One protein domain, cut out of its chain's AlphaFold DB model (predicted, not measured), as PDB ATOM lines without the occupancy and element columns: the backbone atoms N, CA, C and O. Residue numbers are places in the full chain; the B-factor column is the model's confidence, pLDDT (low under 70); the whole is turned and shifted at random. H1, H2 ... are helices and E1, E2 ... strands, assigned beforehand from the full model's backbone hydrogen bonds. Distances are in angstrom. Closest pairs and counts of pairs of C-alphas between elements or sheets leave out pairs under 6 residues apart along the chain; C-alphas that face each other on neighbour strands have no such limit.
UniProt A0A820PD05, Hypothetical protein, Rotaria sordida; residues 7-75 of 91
ATOM      1  N   LEU A   7      21.308 -13.375 196.440       85.88
ATOM      2  CA  LEU A   7      20.212 -14.009 197.156       85.88
ATOM      3  C   LEU A   7      20.581 -15.469 197.424       85.88
ATOM      4  O   LEU A   7      20.907 -16.216 196.499       85.88
ATOM      5  N   ILE A   8      20.543 -15.847 198.702       86.69
ATOM      6  CA  ILE A   8      20.704 -17.225 199.160       86.69
ATOM      7  C   ILE A   8      19.399 -17.638 199.826       86.69
ATOM      8  O   ILE A   8      18.930 -16.956 200.733       86.69
ATOM      9  N   VAL A   9      18.814 -18.730 199.350       83.69
ATOM     10  CA  VAL A   9      17.542 -19.265 199.840       83.69
ATOM     11  C   VAL A   9      17.745 -20.730 200.196       83.69
ATOM     12  O   VAL A   9      18.222 -21.502 199.369       83.69
ATOM     13  N   ASP A  10      17.383 -21.110 201.413       82.94
ATOM     14  CA  ASP A  10      17.345 -22.508 201.837       82.94
ATOM     15  C   ASP A  10      15.915 -22.811 202.290       82.94
ATOM     16  O   ASP A  10      15.415 -22.191 203.231       82.94
ATOM     17  N   ILE A  11      15.222 -23.664 201.539       78.44
ATOM     18  CA  ILE A  11      13.831 -24.041 201.792       78.44
ATOM     19  C   ILE A  11      13.797 -25.545 202.030       78.44
ATOM     20  O   ILE A  11      13.980 -26.335 201.104       78.44
ATOM     21  N   CYS A  12      13.486 -25.925 203.264       74.38
ATOM     22  CA  CYS A  12      13.227 -27.308 203.636       74.38
ATOM     23  C   CYS A  12      11.746 -27.447 203.992       74.38
ATOM     24  O   CYS A  12      11.321 -27.020 205.064       74.38
ATOM     25  N   CYS A  13      10.961 -28.037 203.093       65.69
ATOM     26  CA  CYS A  13       9.553 -28.342 203.326       65.69
ATOM     27  C   CYS A  13       9.421 -29.834 203.645       65.69
ATOM     28  O   CYS A  13       9.331 -30.667 202.746       65.69
ATOM     29  N   LEU A  14       9.448 -30.172 204.935       59.78
ATOM     30  CA  LEU A  14       9.309 -31.552 205.417       59.78
ATOM     31  C   LEU A  14       7.869 -31.919 205.815       59.78
ATOM     32  O   LEU A  14       7.619 -33.076 206.140       59.78
ATOM     33  N   ASP A  15       6.930 -30.966 205.790       56.22
ATOM     34  CA  ASP A  15       5.542 -31.226 206.179       56.22
ATOM     35  C   ASP A  15       4.754 -31.930 205.067       56.22
ATOM     36  O   ASP A  15       4.632 -31.441 203.943       56.22
ATOM     37  N   GLN A  16       4.180 -33.082 205.426       53.34
ATOM     38  CA  GLN A  16       3.439 -33.992 204.545       53.34
ATOM     39  C   GLN A  16       2.129 -33.401 203.987       53.34
ATOM     40  O   GLN A  16       1.607 -33.922 203.000       53.34
ATOM     41  N   ASP A  17       1.635 -32.305 204.576       53.09
ATOM     42  CA  ASP A  17       0.339 -31.686 204.256       53.09
ATOM     43  C   ASP A  17       0.408 -30.530 203.243       53.09
ATOM     44  O   ASP A  17      -0.626 -30.039 202.788       53.09
ATOM     45  N   TYR A  18       1.604 -30.094 202.833       49.53
ATOM     46  CA  TYR A  18       1.758 -28.948 201.930       49.53
ATOM     47  C   TYR A  18       2.444 -29.333 200.615       49.53
ATOM     48  O   TYR A  18       3.555 -28.919 200.304       49.53
ATOM     49  N   THR A  19       1.698 -30.032 199.757       50.91
ATOM     50  CA  THR A  19       1.916 -30.005 198.294       50.91
ATOM     51  C   THR A  19       1.743 -28.595 197.709       50.91
ATOM     52  O   THR A  19       2.182 -28.311 196.593       50.91
ATOM     53  N   ASN A  20       1.140 -27.677 198.466       52.12
ATOM     54  CA  ASN A  20       0.937 -26.303 198.050       52.12
ATOM     55  C   ASN A  20       2.191 -25.446 198.272       52.12
ATOM     56  O   ASN A  20       2.464 -24.985 199.376       52.12
ATOM     57  N   ALA A  21       2.842 -25.155 197.142       62.25
ATOM     58  CA  ALA A  21       3.737 -24.025 196.879       62.25
ATOM     59  C   ALA A  21       5.251 -24.282 196.895       62.25
ATOM     60  O   ALA A  21       6.024 -23.378 197.217       62.25
ATOM     61  N   ILE A  22       5.712 -25.440 196.405       76.06
ATOM     62  CA  ILE A  22       7.059 -25.468 195.814       76.06
ATOM     63  C   ILE A  22       7.024 -24.564 194.582       76.06
ATOM     64  O   ILE A  22       6.344 -24.856 193.596       76.06
ATOM     65  N   LEU A  23       7.731 -23.438 194.652       84.25
ATOM     66  CA  LEU A  23       7.842 -22.539 193.517       84.25
ATOM     67  C   LEU A  23       8.696 -23.195 192.433       84.25
ATOM     68  O   LEU A  23       9.871 -23.501 192.644       84.25
ATOM     69  N   ASN A  24       8.118 -23.375 191.251       88.06
ATOM     70  CA  ASN A  24       8.848 -23.884 190.100       88.06
ATOM     71  C   ASN A  24       9.729 -22.790 189.464       88.06
ATOM     72  O   ASN A  24       9.649 -21.599 189.790       88.06
ATOM     73  N   GLY A  25      10.570 -23.184 188.513       90.06
ATOM     74  CA  GLY A  25      11.494 -22.284 187.832       90.06
ATOM     75  C   GLY A  25      10.803 -21.163 187.052       90.06
ATOM     76  O   GLY A  25      11.368 -20.081 186.904       90.06
ATOM     77  N   TYR A  26       9.555 -21.335 186.609       92.94
ATOM     78  CA  TYR A  26       8.813 -20.244 185.969       92.94
ATOM     79  C   TYR A  26       8.404 -19.165 186.974       92.94
ATOM     80  O   TYR A  26       8.524 -17.968 186.690       92.94
ATOM     81  N   GLN A  27       7.953 -19.572 188.160       91.81
ATOM     82  CA  GLN A  27       7.569 -18.653 189.228       91.81
ATOM     83  C   GLN A  27       8.788 -17.898 189.761       91.81
ATOM     84  O   GLN A  27       8.755 -16.667 189.841       91.81
ATOM     85  N   TRP A  28       9.895 -18.599 190.019       90.75
ATOM     86  CA  TRP A  28      11.149 -17.963 190.422       90.75
ATOM     87  C   TRP A  28      11.676 -16.984 189.375       90.75
ATOM     88  O   TRP A  28      12.010 -15.850 189.714       90.75
ATOM     89  N   LYS A  29      11.664 -17.360 188.090       92.94
ATOM     90  CA  LYS A  29      12.028 -16.454 186.991       92.94
ATOM     91  C   LYS A  29      11.217 -15.157 187.034       92.94
ATOM     92  O   LYS A  29      11.782 -14.075 186.875       92.94
ATOM     93  N   LYS A  30       9.900 -15.250 187.250       93.81
ATOM     94  CA  LYS A  30       9.019 -14.076 187.340       93.81
ATOM     95  C   LYS A  30       9.381 -13.190 188.533       93.81
ATOM     96  O   LYS A  30       9.442 -11.972 188.382       93.81
ATOM     97  N   ILE A  31       9.654 -13.786 189.695       91.12
ATOM     98  CA  ILE A  31      10.059 -13.053 190.902       91.12
ATOM     99  C   ILE A  31      11.377 -12.312 190.663       91.12
ATOM    100  O   ILE A  31      11.448 -11.114 190.938       91.12
ATOM    101  N   ILE A  32      12.383 -12.998 190.114       91.25
ATOM    102  CA  ILE A  32      13.715 -12.433 189.880       91.25
ATOM    103  C   ILE A  32      13.639 -11.293 188.864       91.25
ATOM    104  O   ILE A  32      14.082 -10.188 189.164       91.25
ATOM    105  N   ARG A  33      13.001 -11.509 187.706       91.44
ATOM    106  CA  ARG A  33      12.885 -10.461 186.678       91.44
ATOM    107  C   ARG A  33      12.154  -9.216 187.176       91.44
ATOM    108  O   ARG A  33      12.560  -8.109 186.840       91.44
ATOM    109  N   ASN A  34      11.090  -9.388 187.959       91.88
ATOM    110  CA  ASN A  34      10.248  -8.262 188.362       91.88
ATOM    111  C   ASN A  34      10.806  -7.492 189.564       91.88
ATOM    112  O   ASN A  34      10.564  -6.293 189.678       91.88
ATOM    113  N   ASN A  35      11.515  -8.167 190.472       90.62
ATOM    114  CA  ASN A  35      11.885  -7.581 191.762       90.62
ATOM    115  C   ASN A  35      13.396  -7.441 191.957       90.62
ATOM    116  O   ASN A  35      13.823  -6.583 192.730       90.62
ATOM    117  N   LEU A  36      14.194  -8.261 191.269       90.56
ATOM    118  CA  LEU A  36      15.636  -8.401 191.475       90.56
ATOM    119  C   LEU A  36      16.419  -8.289 190.147       90.56
ATOM    120  O   LEU A  36      17.228  -9.165 189.838       90.56
ATOM    121  N   PRO A  37      16.221  -7.225 189.344       85.06
ATOM    122  CA  PRO A  37      16.829  -7.114 188.012       85.06
ATOM    123  C   PRO A  37      18.367  -7.070 188.027       85.06
ATOM    124  O   PRO A  37      18.990  -7.384 187.020       85.06
ATOM    125  N   ASN A  38      18.974  -6.715 189.164       87.38
ATOM    126  CA  ASN A  38      20.429  -6.616 189.338       87.38
ATOM    127  C   ASN A  38      21.034  -7.837 190.057       87.38
ATOM    128  O   ASN A  38      22.168  -7.773 190.536       87.38
ATOM    129  N   LEU A  39      20.274  -8.929 190.193       90.00
ATOM    130  CA  LEU A  39      20.735 -10.138 190.867       90.00
ATOM    131  C   LEU A  39      21.779 -10.860 190.010       90.00
ATOM    132  O   LEU A  39      21.466 -11.379 188.940       90.00
ATOM    133  N   HIS A  40      23.010 -10.934 190.508       85.75
ATOM    134  CA  HIS A  40      24.095 -11.660 189.849       85.75
ATOM    135  C   HIS A  40      24.284 -13.059 190.424       85.75
ATOM    136  O   HIS A  40      24.528 -14.013 189.684       85.75
ATOM    137  N   ILE A  41      24.165 -13.186 191.747       87.19
ATOM    138  CA  ILE A  41      24.371 -14.453 192.444       87.19
ATOM    139  C   ILE A  41      23.037 -14.924 193.004       87.19
ATOM    140  O   ILE A  41      22.502 -14.341 193.946       87.19
ATOM    141  N   PHE A  42      22.540 -16.029 192.466       88.25
ATOM    142  CA  PHE A  42      21.391 -16.732 193.010       88.25
ATOM    143  C   PHE A  42      21.819 -18.136 193.421       88.25
ATOM    144  O   PHE A  42      22.286 -18.921 192.598       88.25
ATOM    145  N   ARG A  43      21.703 -18.438 194.715       86.38
ATOM    146  CA  ARG A  43      21.900 -19.787 195.250       86.38
ATOM    147  C   ARG A  43      20.630 -20.185 195.963       86.38
ATOM    148  O   ARG A  43      20.212 -19.500 196.891       86.38
ATOM    149  N   PHE A  44      20.029 -21.283 195.544       85.81
ATOM    150  CA  PHE A  44      18.852 -21.794 196.217       85.81
ATOM    151  C   PHE A  44      18.972 -23.300 196.407       85.81
ATOM    152  O   PHE A  44      19.443 -24.007 195.515       85.81
ATOM    153  N   ARG A  45      18.554 -23.769 197.579       85.31
ATOM    154  CA  ARG A  45      18.376 -25.180 197.908       85.31
ATOM    155  C   ARG A  45      16.908 -25.383 198.255       85.31
ATOM    156  O   ARG A  45      16.340 -24.594 199.007       85.31
ATOM    157  N   MET A  46      16.296 -26.393 197.651       80.75
ATOM    158  CA  MET A  46      14.924 -26.791 197.947       80.75
ATOM    159  C   MET A  46      14.893 -28.284 198.229       80.75
ATOM    160  O   MET A  46      15.360 -29.073 197.408       80.75
ATOM    161  N   GLU A  47      14.316 -28.649 199.366       82.56
ATOM    162  CA  GLU A  47      14.080 -30.033 199.766       82.56
ATOM    163  C   GLU A  47      12.606 -30.221 200.085       82.56
ATOM    164  O   GLU A  47      12.021 -29.435 200.832       82.56
ATOM    165  N   PHE A  48      12.000 -31.246 199.495       77.44
ATOM    166  CA  PHE A  48      10.588 -31.542 199.678       77.44
ATOM    167  C   PHE A  48      10.306 -33.034 199.522       77.44
ATOM    168  O   PHE A  48      11.037 -33.757 198.841       77.44
ATOM    169  N   GLN A  49       9.217 -33.484 200.144       76.31
ATOM    170  CA  GLN A  49       8.694 -34.837 199.985       76.31
ATOM    171  C   GLN A  49       7.471 -34.822 199.069       76.31
ATOM    172  O   GLN A  49       6.542 -34.042 199.262       76.31
ATOM    173  N   LEU A  50       7.462 -35.703 198.069       73.62
ATOM    174  CA  LEU A  50       6.282 -35.955 197.244       73.62
ATOM    175  C   LEU A  50       5.502 -37.112 197.874       73.62
ATOM    176  O   LEU A  50       5.916 -38.264 197.765       73.62
ATOM    177  N   THR A  51       4.404 -36.790 198.559       69.00
ATOM    178  CA  THR A  51       3.554 -37.758 199.278       69.00
ATOM    179  C   THR A  51       2.557 -38.485 198.376       69.00
ATOM    180  O   THR A  51       2.067 -39.546 198.748       69.00
ATOM    181  N   ASN A  52       2.265 -37.955 197.184       67.44
ATOM    182  CA  ASN A  52       1.381 -38.601 196.216       67.44
ATOM    183  C   ASN A  52       2.203 -39.408 195.197       67.44
ATOM    184  O   ASN A  52       3.019 -38.845 194.466       67.44
ATOM    185  N   GLU A  53       1.997 -40.725 195.160       64.62
ATOM    186  CA  GLU A  53       2.712 -41.635 194.255       64.62
ATOM    187  C   GLU A  53       2.260 -41.485 192.798       64.62
ATOM    188  O   GLU A  53       3.053 -41.676 191.871       64.62
ATOM    189  N   ASN A  54       1.006 -41.081 192.584       71.25
ATOM    190  CA  ASN A  54       0.463 -40.899 191.245       71.25
ATOM    191  C   ASN A  54       1.152 -39.716 190.554       71.25
ATOM    192  O   ASN A  54       1.134 -38.593 191.055       71.25
ATOM    193  N   ASN A  55       1.736 -39.970 189.380       70.00
ATOM    194  CA  ASN A  55       2.425 -38.979 188.542       70.00
ATOM    195  C   ASN A  55       3.634 -38.297 189.209       70.00
ATOM    196  O   ASN A  55       4.046 -37.220 188.778       70.00
ATOM    197  N   ARG A  56       4.241 -38.919 190.232       77.69
ATOM    198  CA  ARG A  56       5.425 -38.378 190.924       77.69
ATOM    199  C   ARG A  56       6.560 -38.036 189.958       77.69
ATOM    200  O   ARG A  56       7.117 -36.947 190.035       77.69
ATOM    201  N   GLU A  57       6.884 -38.954 189.051       80.94
ATOM    202  CA  GLU A  57       7.937 -38.758 188.046       80.94
ATOM    203  C   GLU A  57       7.613 -37.588 187.122       80.94
ATOM    204  O   GLU A  57       8.437 -36.698 186.955       80.94
ATOM    205  N   GLN A  58       6.374 -37.514 186.629       83.06
ATOM    206  CA  GLN A  58       5.932 -36.406 185.790       83.06
ATOM    207  C   GLN A  58       6.045 -35.056 186.518       83.06
ATOM    208  O   GLN A  58       6.512 -34.083 185.934       83.06
ATOM    209  N   HIS A  59       5.672 -34.984 187.799       80.31
ATOM    210  CA  HIS A  59       5.823 -33.763 188.593       80.31
ATOM    211  C   HIS A  59       7.291 -33.372 188.811       80.31
ATOM    212  O   HIS A  59       7.622 -32.183 188.765       80.31
ATOM    213  N   ILE A  60       8.176 -34.351 189.028       81.56
ATOM    214  CA  ILE A  60       9.623 -34.116 189.117       81.56
ATOM    215  C   ILE A  60      10.149 -33.590 187.779       81.56
ATOM    216  O   ILE A  60      10.847 -32.577 187.761       81.56
ATOM    217  N   ASP A  61       9.778 -34.224 186.669       85.69
ATOM    218  CA  ASP A  61      10.201 -33.821 185.330       85.69
ATOM    219  C   ASP A  61       9.714 -32.410 184.997       85.69
ATOM    220  O   ASP A  61      10.494 -31.575 184.543       85.69
ATOM    221  N   GLU A  62       8.448 -32.089 185.270       86.94
ATOM    222  CA  GLU A  62       7.895 -30.744 185.093       86.94
ATOM    223  C   GLU A  62       8.659 -29.699 185.917       86.94
ATOM    224  O   GLU A  62       8.982 -28.613 185.414       86.94
ATOM    225  N   LEU A  63       9.004 -30.031 187.164       86.06
ATOM    226  CA  LEU A  63       9.796 -29.158 188.019       86.06
ATOM    227  C   LEU A  63      11.202 -28.954 187.449       86.06
ATOM    228  O   LEU A  63      11.616 -27.807 187.280       86.06
ATOM    229  N   ILE A  64      11.921 -30.023 187.105       87.38
ATOM    230  CA  ILE A  64      13.272 -29.945 186.532       87.38
ATOM    231  C   ILE A  64      13.246 -29.134 185.231       87.38
ATOM    232  O   ILE A  64      14.023 -28.189 185.072       87.38
ATOM    233  N   ASN A  65      12.304 -29.433 184.338       90.56
ATOM    234  CA  ASN A  65      12.149 -28.754 183.055       90.56
ATOM    235  C   ASN A  65      11.905 -27.248 183.226       90.56
ATOM    236  O   ASN A  65      12.435 -26.440 182.461       90.56
ATOM    237  N   SER A  66      11.180 -26.832 184.270       91.81
ATOM    238  CA  SER A  66      10.954 -25.408 184.558       91.81
ATOM    239  C   SER A  66      12.242 -24.624 184.880       91.81
ATOM    240  O   SER A  66      12.306 -23.407 184.660       91.81
ATOM    241  N   PHE A  67      13.292 -25.311 185.341       90.38
ATOM    242  CA  PHE A  67      14.614 -24.739 185.603       90.38
ATOM    243  C   PHE A  67      15.571 -24.835 184.404       90.38
ATOM    244  O   PHE A  67      16.609 -24.188 184.398       90.38
ATOM    245  N   GLN A  68      15.218 -25.534 183.326       90.75
ATOM    246  CA  GLN A  68      16.093 -25.686 182.152       90.75
ATOM    247  C   GLN A  68      15.906 -24.601 181.075       90.75
ATOM    248  O   GLN A  68      16.486 -24.673 179.990       90.75
ATOM    249  N   SER A  69      15.102 -23.567 181.340       91.69
ATOM    250  CA  SER A  69      14.881 -22.495 180.359       91.69
ATOM    251  C   SER A  69      16.141 -21.654 180.082       91.69
ATOM    252  O   SER A  69      17.050 -21.559 180.910       91.69
ATOM    253  N   SER A  70      16.170 -20.964 178.931       92.44
ATOM    254  CA  SER A  70      17.283 -20.081 178.527       92.44
ATOM    255  C   SER A  70      17.629 -19.013 179.563       92.44
ATOM    256  O   SER A  70      18.781 -18.602 179.647       92.44
ATOM    257  N   PHE A  71      16.645 -18.594 180.357       92.62
ATOM    258  CA  PHE A  71      16.835 -17.661 181.459       92.62
ATOM    259  C   PHE A  71      17.877 -18.188 182.453       92.62
ATOM    260  O   PHE A  71      18.847 -17.506 182.755       92.62
ATOM    261  N   TRP A  72      17.728 -19.435 182.896       91.19
ATOM    262  CA  TRP A  72      18.626 -20.040 183.876       91.19
ATOM    263  C   TRP A  72      20.005 -20.322 183.276       91.19
ATOM    264  O   TRP A  72      21.023 -19.927 183.838       91.19
ATOM    265  N   ILE A  73      20.027 -20.953 182.098       89.94
ATOM    266  CA  ILE A  73      21.255 -21.513 181.521       89.94
ATOM    267  C   ILE A  73      22.046 -20.475 180.720       89.94
ATOM    268  O   ILE A  73      23.252 -20.373 180.889       89.94
ATOM    269  N   LYS A  74      21.394 -19.721 179.826       90.56
ATOM    270  CA  LYS A  74      22.081 -18.836 178.866       90.56
ATOM    271  C   LYS A  74      22.213 -17.404 179.375       90.56
ATOM    272  O   LYS A  74      23.269 -16.806 179.223       90.56
ATOM    273  N   GLU A  75      21.138 -16.845 179.931       90.25
ATOM    274  CA  GLU A  75      21.123 -15.447 180.386       90.25
ATOM    275  C   GLU A  75      21.922 -15.287 181.687       90.25
ATOM    276  O   GLU A  75      22.730 -14.369 181.802       90.25
TER     277      GLU A  75
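AT A GLANCE: This is residues 7 to 75 of the 91 residues of the protein "Hypothetical protein" of Rotaria sordida (UniProt A0A820PD05). Two strands side by side, E1 and E2, make one long side of an elongated shape; H2 folds back along the opposite side, with H3 beyond its end and H1 between the two sides. The 69 printed residues have three named helices and two named strands, ordered E1, H1, E2, H2, H3; the class is mixed and the sheet parallel. It is only just loose, close to compact, with a radius of gyration of the C-alphas of 13.3 A and spans of 39 by 21 by 16 A.

IN THESE COORDINATES: E1, residues 7 to 13, begins at C-alpha 7 (20.212, -14.009, 197.156) and spans 18.9 A. H1 is residues 25 to 35, 15.2 A; E2 41 to 48, 23.1 A; H2 56 to 67, 17.3 A. H3, residues 70 to 75, ends at C-alpha 75 (21.123, -15.447, 180.386).

HOW THE PARTS SIT: E1 and E2 are parallel, at 1 degree, with N 9 and O 43 within hydrogen-bond range at 2.9 A. E1, H1 and E2 form a strand-helix-strand unit, parallel neighbour strands with a helix between, its crossover right-handed. H1 and residues 63 to 67 of H2 touch, closest at the C-alphas of Gly 25 and Phe 67, 4.6 A. H1 and H3 are close but not clearly touching, with the C-alphas of Lys 29 and Phe 71 closest at 7.4 A. Each O i to N i+4 pair is within range in H1, 7 of 8 in H2 and 1 of 2 in H3.

THE WHOLE: The printed part has no cut; the link E1 to H1 is long. Residues 13 to 21 and 51 to 53 have pLDDT under 70.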